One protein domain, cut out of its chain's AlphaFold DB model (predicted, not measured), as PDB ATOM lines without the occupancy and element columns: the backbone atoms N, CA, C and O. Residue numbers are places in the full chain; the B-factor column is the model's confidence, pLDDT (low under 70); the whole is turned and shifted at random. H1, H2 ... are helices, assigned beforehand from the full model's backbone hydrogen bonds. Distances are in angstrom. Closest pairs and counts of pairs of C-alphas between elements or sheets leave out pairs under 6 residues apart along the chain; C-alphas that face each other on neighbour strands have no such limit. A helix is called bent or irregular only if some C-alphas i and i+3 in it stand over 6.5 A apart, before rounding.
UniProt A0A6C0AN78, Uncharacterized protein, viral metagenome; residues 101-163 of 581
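AT A GLANCE: This is residues 101 to 163 of the 581 residues of an uncharacterized protein of viral metagenome (UniProt A0A6C0AN78). The longest helix, H3, runs along one side of a small body, and H4 folds back from its last end to make a V with it. The short helices H1 and H2 lie near H3 without clearly touching it, H1 coming closest at Ile 141 and H2 at Val 137, and a long unnamed stretch, residues 110 to 124, loops from H1 to H2 past the open end of the V, where the last residue of H4 also lies. The printed part has 63 residues with four named helices, in the order H1, H2, H3, H4, and no named strand. Its class is all helix, with 40 of the 63 printed residues in the helices. The whole is compact, with a radius of gyration of the C-alphas of 11.3 A and spans of 31 by 22 by 20 A.

IN THESE COORDINATES: The printed part begins with H1, residues 101 to 109, whose first C-alpha, that of Glu 101, is at (44.388, 12.383, 8.361); the helix measures 12.0 A from first to last C-alpha. Residues 110 to 124 follow, 15 residues with no named element, and their C-alphas lie 5 to 15 A from the mean of all C-alphas. On this stretch C-alpha 116 is at (42.480, 1.049, 19.247). H2 is short, residues 125 to 129, 6.0 A from first to last C-alpha. H3 is the longest helix, residues 134 to 148, and measures 21.9 A from C-alpha 134 at (33.421, 7.127, 2.542) to C-alpha 148 at (31.213, -2.814, 21.892). H4, residues 153 to 163, measures 15.3 A and ends with C-alpha 163 at (38.316, 0.850, 18.974). None of the four helices is bent or irregular.

HOW THE PARTS SIT: H1 and H2 are close but not clearly touching, with 1 pair of C-alphas within 8 A, that of Leu 103 and Trp 128, 7.8 A apart. H1 is also close to H3 but not clearly touching it: 2 pairs of C-alphas lie within 8 A, and the closest C-alphas, those of Phe 107 and Ile 141, are 6.9 A apart. H1 and H3 run the same way at a steep tilt of 37 degrees, only just steep. H2 and H3 are close but not clearly touching as well, with 1 pair of C-alphas within 8 A, that of Trp 128 and Val 137, 6.9 A apart. H3 and H4 touch, with 13 pairs of C-alphas within 8 A, and H3 does so with residues 144 to 148 alone. The closest C-alphas of the two are those of Thr 148 and Lys 156, 4.7 A apart. H3 and H4 run opposite ways at a steep tilt of 45 degrees. H4 is apart from H1 and from H2. In H1, H2, H3 and H4 every O i to N i+4 pair of the backbone is within hydrogen-bond range.

THE WHOLE: The two C-alphas farthest apart are those of Glu 101 and Gln 151, 32.8 A apart, while the first and last printed C-alphas, those of Glu 101 and Phe 163, are 16.8 A apart. The printed part has no cut and runs from residue 101 to residue 163 of a chain of 581 residues. The link from H1 to H2 is long, with 15 residues between them, and the links from H2 to H3 and from H3 to H4 are tight, with 4 residues each. The mean pLDDT of the printed part is 86.3, and two residues, 113 and 115, both in the long link, are under 70. Among the helices the mean pLDDT is 87 in H1, 92 in H2, 91 in H3 and 81 in H4.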
ATOM      1  N   GLU A 101      44.884  11.335   7.466       87.69
ATOM      2  CA  GLU A 101      44.388  12.383   8.361       87.69
ATOM      3  C   GLU A 101      42.856  12.382   8.457       87.69
ATOM      4  O   GLU A 101      42.320  12.397   9.562       87.69
ATOM      5  N   CYS A 102      42.138  12.247   7.335       91.12
ATOM      6  CA  CYS A 102      40.677  12.185   7.371       91.12
ATOM      7  C   CYS A 102      40.154  10.906   8.025       91.12
ATOM      8  O   CYS A 102      39.206  10.969   8.805       91.12
ATOM      9  N   LEU A 103      40.794   9.760   7.770       91.88
ATOM     10  CA  LEU A 103      40.470   8.509   8.457       91.88
ATOM     11  C   LEU A 103      40.667   8.642   9.977       91.88
ATOM     12  O   LEU A 103      39.779   8.276  10.746       91.88
ATOM     13  N   GLN A 104      41.803   9.193  10.416       90.00
ATOM     14  CA  GLN A 104      42.106   9.412  11.834       90.00
ATOM     15  C   GLN A 104      41.119  10.378  12.500       90.00
ATOM     16  O   GLN A 104      40.626  10.088  13.592       90.00
ATOM     17  N   SER A 105      40.807  11.497  11.842       85.69
ATOM     18  CA  SER A 105      39.854  12.490  12.339       85.69
ATOM     19  C   SER A 105      38.440  11.921  12.444       85.69
ATOM     20  O   SER A 105      37.819  12.085  13.489       85.69
ATOM     21  N   GLU A 106      37.946  11.182  11.443       89.44
ATOM     22  CA  GLU A 106      36.621  10.545  11.509       89.44
ATOM     23  C   GLU A 106      36.544   9.500  12.627       89.44
ATOM     24  O   GLU A 106      35.603   9.498  13.418       89.44
ATOM     25  N   PHE A 107      37.565   8.651  12.750       86.81
ATOM     26  CA  PHE A 107      37.626   7.617  13.781       86.81
ATOM     27  C   PHE A 107      37.612   8.213  15.202       86.81
ATOM     28  O   PHE A 107      36.940   7.681  16.083       86.81
ATOM     29  N   ILE A 108      38.282   9.352  15.422       78.50
ATOM     30  CA  ILE A 108      38.229  10.102  16.691       78.50
ATOM     31  C   ILE A 108      36.883  10.830  16.862       78.50
ATOM     32  O   ILE A 108      36.327  10.835  17.959       78.50
ATOM     33  N   ARG A 109      36.324  11.411  15.791       79.50
ATOM     34  CA  ARG A 109      35.034  12.132  15.795       79.50
ATOM     35  C   ARG A 109      33.862  11.232  16.194       79.50
ATOM     36  O   ARG A 109      32.964  11.684  16.895       79.50
ATOM     37  N   GLN A 110      33.914   9.958  15.809       79.38
ATOM     38  CA  GLN A 110      32.962   8.911  16.201       79.38
ATOM     39  C   GLN A 110      33.247   8.312  17.601       79.38
ATOM     40  O   GLN A 110      32.666   7.299  17.984       79.38
ATOM     41  N   GLY A 111      34.153   8.909  18.386       72.56
ATOM     42  CA  GLY A 111      34.470   8.484  19.753       72.56
ATOM     43  C   GLY A 111      35.464   7.322  19.865       72.56
ATOM     44  O   GLY A 111      35.629   6.780  20.960       72.56
ATOM     45  N   GLY A 112      36.125   6.937  18.771       70.75
ATOM     46  CA  GLY A 112      37.256   6.009  18.779       70.75
ATOM     47  C   GLY A 112      38.517   6.638  19.375       70.75
ATOM     48  O   GLY A 112      38.628   7.854  19.537       70.75
ATOM     49  N   GLN A 113      39.502   5.807  19.709       69.56
ATOM     50  CA  GLN A 113      40.727   6.245  20.384       69.56
ATOM     51  C   GLN A 113      41.980   5.863  19.591       69.56
ATOM     52  O   GLN A 113      42.054   4.785  19.005       69.56
ATOM     53  N   ARG A 114      43.033   6.691  19.683       77.31
ATOM     54  CA  ARG A 114      44.376   6.420  19.113       77.31
ATOM     55  C   ARG A 114      45.040   5.132  19.631       77.31
ATOM     56  O   ARG A 114      46.082   4.717  19.137       77.31
ATOM     57  N   THR A 115      44.459   4.535  20.663       64.50
ATOM     58  CA  THR A 115      44.856   3.292  21.325       64.50
ATOM     59  C   THR A 115      44.241   2.037  20.693       64.50
ATOM     60  O   THR A 115      44.744   0.945  20.964       64.50
ATOM     61  N   GLY A 116      43.172   2.165  19.897       76.56
ATOM     62  CA  GLY A 116      42.480   1.049  19.247       76.56
ATOM     63  C   GLY A 116      43.333   0.359  18.188       76.56
ATOM     64  O   GLY A 116      44.014   1.028  17.413       76.56
ATOM     65  N   SER A 117      43.295  -0.976  18.108       84.50
ATOM     66  CA  SER A 117      44.101  -1.715  17.121       84.50
ATOM     67  C   SER A 117      43.671  -1.494  15.661       84.50
ATOM     68  O   SER A 117      44.433  -1.823  14.753       84.50
ATOM     69  N   LEU A 118      42.482  -0.926  15.420       90.56
ATOM     70  CA  LEU A 118      42.039  -0.470  14.096       90.56
ATOM     71  C   LEU A 118      42.183   1.042  13.881       90.56
ATOM     72  O   LEU A 118      41.836   1.512  12.798       90.56
ATOM     73  N   TYR A 119      42.738   1.800  14.840       91.44
ATOM     74  CA  TYR A 119      43.013   3.226  14.644       91.44
ATOM     75  C   TYR A 119      43.819   3.437  13.347       91.44
ATOM     76  O   TYR A 119      44.854   2.777  13.173       91.44
ATOM     77  N   PRO A 120      43.369   4.306  12.422       94.50
ATOM     78  CA  PRO A 120      44.015   4.457  11.126       94.50
ATOM     79  C   PRO A 120      45.488   4.861  11.254       94.50
ATOM     80  O   PRO A 120      45.839   5.859  11.879       94.50
ATOM     81  N   SER A 121      46.367   4.076  10.645       91.88
ATOM     82  CA  SER A 121      47.823   4.241  10.651       91.88
ATOM     83  C   SER A 121      48.404   3.733   9.332       91.88
ATOM     84  O   SER A 121      47.743   2.985   8.616       91.88
ATOM     85  N   GLU A 122      49.649   4.079   9.006       90.31
ATOM     86  CA  GLU A 122      50.308   3.581   7.784       90.31
ATOM     87  C   GLU A 122      50.321   2.042   7.701       90.31
ATOM     88  O   GLU A 122      50.181   1.478   6.620       90.31
ATOM     89  N   ALA A 123      50.379   1.356   8.849       86.75
ATOM     90  CA  ALA A 123      50.348  -0.103   8.937       86.75
ATOM     91  C   ALA A 123      48.986  -0.737   8.576       86.75
ATOM     92  O   ALA A 123      48.948  -1.912   8.212       86.75
ATOM     93  N   ASN A 124      47.871   0.001   8.675       91.38
ATOM     94  CA  ASN A 124      46.521  -0.504   8.376       91.38
ATOM     95  C   ASN A 124      45.734   0.348   7.356       91.38
ATOM     96  O   ASN A 124      44.572   0.055   7.078       91.38
ATOM     97  N   ILE A 125      46.357   1.354   6.731       92.38
ATOM     98  CA  ILE A 125      45.712   2.226   5.734       92.38
ATOM     99  C   ILE A 125      45.170   1.448   4.520       92.38
ATOM    100  O   ILE A 125      44.179   1.849   3.916       92.38
ATOM    101  N   SER A 126      45.764   0.296   4.194       92.19
ATOM    102  CA  SER A 126      45.293  -0.630   3.156       92.19
ATOM    103  C   SER A 126      43.935  -1.268   3.483       92.19
ATOM    104  O   SER A 126      43.113  -1.441   2.582       92.19
ATOM    105  N   LEU A 127      43.657  -1.560   4.760       92.88
ATOM    106  CA  LEU A 127      42.352  -2.045   5.221       92.88
ATOM    107  C   LEU A 127      41.287  -0.962   5.028       92.88
ATOM    108  O   LEU A 127      40.228  -1.225   4.458       92.88
ATOM    109  N   TRP A 128      41.587   0.269   5.440       93.06
ATOM    110  CA  TRP A 128      40.676   1.405   5.307       93.06
ATOM    111  C   TRP A 128      40.430   1.794   3.843       93.06
ATOM    112  O   TRP A 128      39.284   1.977   3.441       93.06
ATOM    113  N   ASN A 129      41.466   1.798   3.000       91.94
ATOM    114  CA  ASN A 129      41.335   2.074   1.566       91.94
ATOM    115  C   ASN A 129      40.731   0.916   0.746       91.94
ATOM    116  O   ASN A 129      40.432   1.107  -0.430       91.94
ATOM    117  N   SER A 130      40.463  -0.251   1.349       93.19
ATOM    118  CA  SER A 130      39.621  -1.289   0.726       93.19
ATOM    119  C   SER A 130      38.126  -0.920   0.708       93.19
ATOM    120  O   SER A 130      37.342  -1.474  -0.072       93.19
ATOM    121  N   LYS A 131      37.704   0.032   1.554       94.38
ATOM    122  CA  LYS A 131      36.319   0.499   1.656       94.38
ATOM    123  C   LYS A 131      36.001   1.398   0.455       94.38
ATOM    124  O   LYS A 131      36.441   2.535   0.380       94.38
ATOM    125  N   LYS A 132      35.199   0.898  -0.496       90.19
ATOM    126  CA  LYS A 132      34.946   1.547  -1.809       90.19
ATOM    127  C   LYS A 132      34.429   2.999  -1.775       90.19
ATOM    128  O   LYS A 132      34.467   3.666  -2.805       90.19
ATOM    129  N   LYS A 133      33.859   3.443  -0.651       94.94
ATOM    130  CA  LYS A 133      33.227   4.754  -0.459       94.94
ATOM    131  C   LYS A 133      33.390   5.214   0.985       94.94
ATOM    132  O   LYS A 133      33.449   4.368   1.875       94.94
ATOM    133  N   TRP A 134      33.364   6.525   1.207       92.62
ATOM    134  CA  TRP A 134      33.421   7.127   2.542       92.62
ATOM    135  C   TRP A 134      32.285   6.660   3.466       92.62
ATOM    136  O   TRP A 134      32.525   6.416   4.646       92.62
ATOM    137  N   LEU A 135      31.087   6.397   2.925       93.31
ATOM    138  CA  LEU A 135      30.002   5.749   3.676       93.31
ATOM    139  C   LEU A 135      30.456   4.437   4.338       93.31
ATOM    140  O   LEU A 135      30.281   4.259   5.535       93.31
ATOM    141  N   HIS A 136      31.148   3.571   3.592       94.69
ATOM    142  CA  HIS A 136      31.603   2.269   4.089       94.69
ATOM    143  C   HIS A 136      32.731   2.369   5.139       94.69
ATOM    144  O   HIS A 136      33.032   1.379   5.804       94.69
ATOM    145  N   VAL A 137      33.380   3.533   5.280       93.94
ATOM    146  CA  VAL A 137      34.299   3.826   6.396       93.94
ATOM    147  C   VAL A 137      33.489   4.121   7.658       93.94
ATOM    148  O   VAL A 137      33.768   3.548   8.711       93.94
ATOM    149  N   LYS A 138      32.447   4.955   7.542       92.88
ATOM    150  CA  LYS A 138      31.514   5.264   8.636       92.88
ATOM    151  C   LYS A 138      30.756   4.017   9.095       92.88
ATOM    152  O   LYS A 138      30.687   3.771  10.295       92.88
ATOM    153  N   ASP A 139      30.281   3.193   8.159       94.62
ATOM    154  CA  ASP A 139      29.618   1.915   8.444       94.62
ATOM    155  C   ASP A 139      30.532   0.964   9.234       94.62
ATOM    156  O   ASP A 139      30.087   0.324  10.182       94.62
ATOM    157  N   GLU A 140      31.826   0.884   8.893       94.62
ATOM    158  CA  GLU A 140      32.786   0.056   9.636       94.62
ATOM    159  C   GLU A 140      32.940   0.540  11.082       94.62
ATOM    160  O   GLU A 140      32.881  -0.257  12.018       94.62
ATOM    161  N   ILE A 141      33.089   1.853  11.276       92.12
ATOM    162  CA  ILE A 141      33.214   2.459  12.606       92.12
ATOM    163  C   ILE A 141      31.922   2.249  13.416       92.12
ATOM    164  O   ILE A 141      31.982   1.878  14.586       92.12
ATOM    165  N   GLN A 142      30.752   2.375  12.785       90.19
ATOM    166  CA  GLN A 142      29.457   2.114  13.417       90.19
ATOM    167  C   GLN A 142      29.253   0.624  13.758       90.19
ATOM    168  O   GLN A 142      28.643   0.292  14.780       90.19
ATOM    169  N   ASN A 143      29.816  -0.291  12.962       93.75
ATOM    170  CA  ASN A 143      29.866  -1.716  13.287       93.75
ATOM    171  C   ASN A 143      30.778  -1.986  14.497       93.75
ATOM    172  O   ASN A 143      30.392  -2.754  15.376       93.75
ATOM    173  N   LEU A 144      31.932  -1.313  14.617       89.69
ATOM    174  CA  LEU A 144      32.768  -1.393  15.825       89.69
ATOM    175  C   LEU A 144      32.013  -0.893  17.067       89.69
ATOM    176  O   LEU A 144      31.974  -1.603  18.072       89.69
ATOM    177  N   ILE A 145      31.350   0.266  16.978       86.00
ATOM    178  CA  ILE A 145      30.513   0.825  18.057       86.00
ATOM    179  C   ILE A 145      29.406  -0.160  18.467       86.00
ATOM    180  O   ILE A 145      29.252  -0.479  19.642       86.00
ATOM    181  N   SER A 146      28.636  -0.699  17.520       88.38
ATOM    182  CA  SER A 146      27.558  -1.637  17.873       88.38
ATOM    183  C   SER A 146      28.083  -2.964  18.448       88.38
ATOM    184  O   SER A 146      27.444  -3.550  19.325       88.38
ATOM    185  N   HIS A 147      29.282  -3.408  18.055       89.12
ATOM    186  CA  HIS A 147      29.932  -4.569  18.659       89.12
ATOM    187  C   HIS A 147      30.449  -4.316  20.089       89.12
ATOM    188  O   HIS A 147      30.361  -5.240  20.904       89.12
ATOM    189  N   THR A 148      30.893  -3.106  20.471       78.44
ATOM    190  CA  THR A 148      31.213  -2.814  21.892       78.44
ATOM    191  C   THR A 148      29.965  -2.851  22.782       78.44
ATOM    192  O   THR A 148      30.062  -3.164  23.971       78.44
ATOM    193  N   LEU A 149      28.768  -2.664  22.217       80.00
ATOM    194  CA  LEU A 149      27.480  -2.829  22.903       80.00
ATOM    195  C   LEU A 149      26.966  -4.286  22.937       80.00
ATOM    196  O   LEU A 149      25.952  -4.565  23.579       80.00
ATOM    197  N   SER A 150      27.677  -5.237  22.320       84.25
ATOM    198  CA  SER A 150      27.284  -6.652  22.273       84.25
ATOM    199  C   SER A 150      27.160  -7.299  23.662       84.25
ATOM    200  O   SER A 150      27.913  -6.992  24.594       84.25
ATOM    201  N   GLN A 151      26.224  -8.249  23.768       81.81
ATOM    202  CA  GLN A 151      26.047  -9.140  24.924       81.81
ATOM    203  C   GLN A 151      26.990 -10.360  24.881       81.81
ATOM    204  O   GLN A 151      27.164 -11.045  25.885       81.81
ATOM    205  N   LYS A 152      27.616 -10.650  23.730       83.62
ATOM    206  CA  LYS A 152      28.601 -11.736  23.592       83.62
ATOM    207  C   LYS A 152      29.991 -11.219  23.956       83.62
ATOM    208  O   LYS A 152      30.527 -10.374  23.241       83.62
ATOM    209  N   ALA A 153      30.570 -11.750  25.035       73.50
ATOM    210  CA  ALA A 153      31.837 -11.283  25.602       73.50
ATOM    211  C   ALA A 153      32.989 -11.232  24.580       73.50
ATOM    212  O   ALA A 153      33.677 -10.226  24.517       73.50
ATOM    213  N   GLU A 154      33.144 -12.252  23.733       83.25
ATOM    214  CA  GLU A 154      34.211 -12.329  22.716       83.25
ATOM    215  C   GLU A 154      34.096 -11.233  21.641       83.25
ATOM    216  O   GLU A 154      35.067 -10.542  21.338       83.25
ATOM    217  N   ILE A 155      32.889 -11.032  21.091       86.50
ATOM    218  CA  ILE A 155      32.610  -9.980  20.095       86.50
ATOM    219  C   ILE A 155      32.864  -8.605  20.714       86.50
ATOM    220  O   ILE A 155      33.491  -7.744  20.095       86.50
ATOM    221  N   LYS A 156      32.399  -8.431  21.957       80.81
ATOM    222  CA  LYS A 156      32.603  -7.222  22.743       80.81
ATOM    223  C   LYS A 156      34.096  -6.966  22.933       80.81
ATOM    224  O   LYS A 156      34.574  -5.927  22.507       80.81
ATOM    225  N   GLU A 157      34.848  -7.913  23.488       77.62
ATOM    226  CA  GLU A 157      36.290  -7.790  23.737       77.62
ATOM    227  C   GLU A 157      37.097  -7.516  22.464       77.62
ATOM    228  O   GLU A 157      37.982  -6.663  22.475       77.62
ATOM    229  N   SER A 158      36.752  -8.156  21.343       85.06
ATOM    230  CA  SER A 158      37.396  -7.879  20.058       85.06
ATOM    231  C   SER A 158      37.170  -6.429  19.612       85.06
ATOM    232  O   SER A 158      38.133  -5.738  19.286       85.06
ATOM    233  N   ALA A 159      35.931  -5.930  19.631       85.12
ATOM    234  CA  ALA A 159      35.634  -4.543  19.254       85.12
ATOM    235  C   ALA A 159      36.239  -3.521  20.238       85.12
ATOM    236  O   ALA A 159      36.747  -2.474  19.836       85.12
ATOM    237  N   MET A 160      36.260  -3.863  21.527       76.00
ATOM    238  CA  MET A 160      36.902  -3.094  22.598       76.00
ATOM    239  C   MET A 160      38.416  -2.964  22.391       76.00
ATOM    240  O   MET A 160      38.966  -1.872  22.527       76.00
ATOM    241  N   LEU A 161      39.104  -4.036  21.994       77.88
ATOM    242  CA  LEU A 161      40.522  -3.970  21.637       77.88
ATOM    243  C   LEU A 161      40.732  -3.136  20.360       77.88
ATOM    244  O   LEU A 161      41.711  -2.401  20.230       77.88
ATOM    245  N   GLN A 162      39.791  -3.214  19.422       84.50
ATOM    246  CA  GLN A 162      39.894  -2.543  18.132       84.50
ATOM    247  C   GLN A 162      39.692  -1.021  18.205       84.50
ATOM    248  O   GLN A 162      40.292  -0.332  17.378       84.50
ATOM    249  N   PHE A 163      38.918  -0.481  19.164       84.00
ATOM    250  CA  PHE A 163      38.316   0.850  18.974       84.00
ATOM    251  C   PHE A 163      38.938   2.100  19.667       84.00
ATOM    252  O   PHE A 163      39.304   3.010  18.942       84.00
TER     253      PHE A 163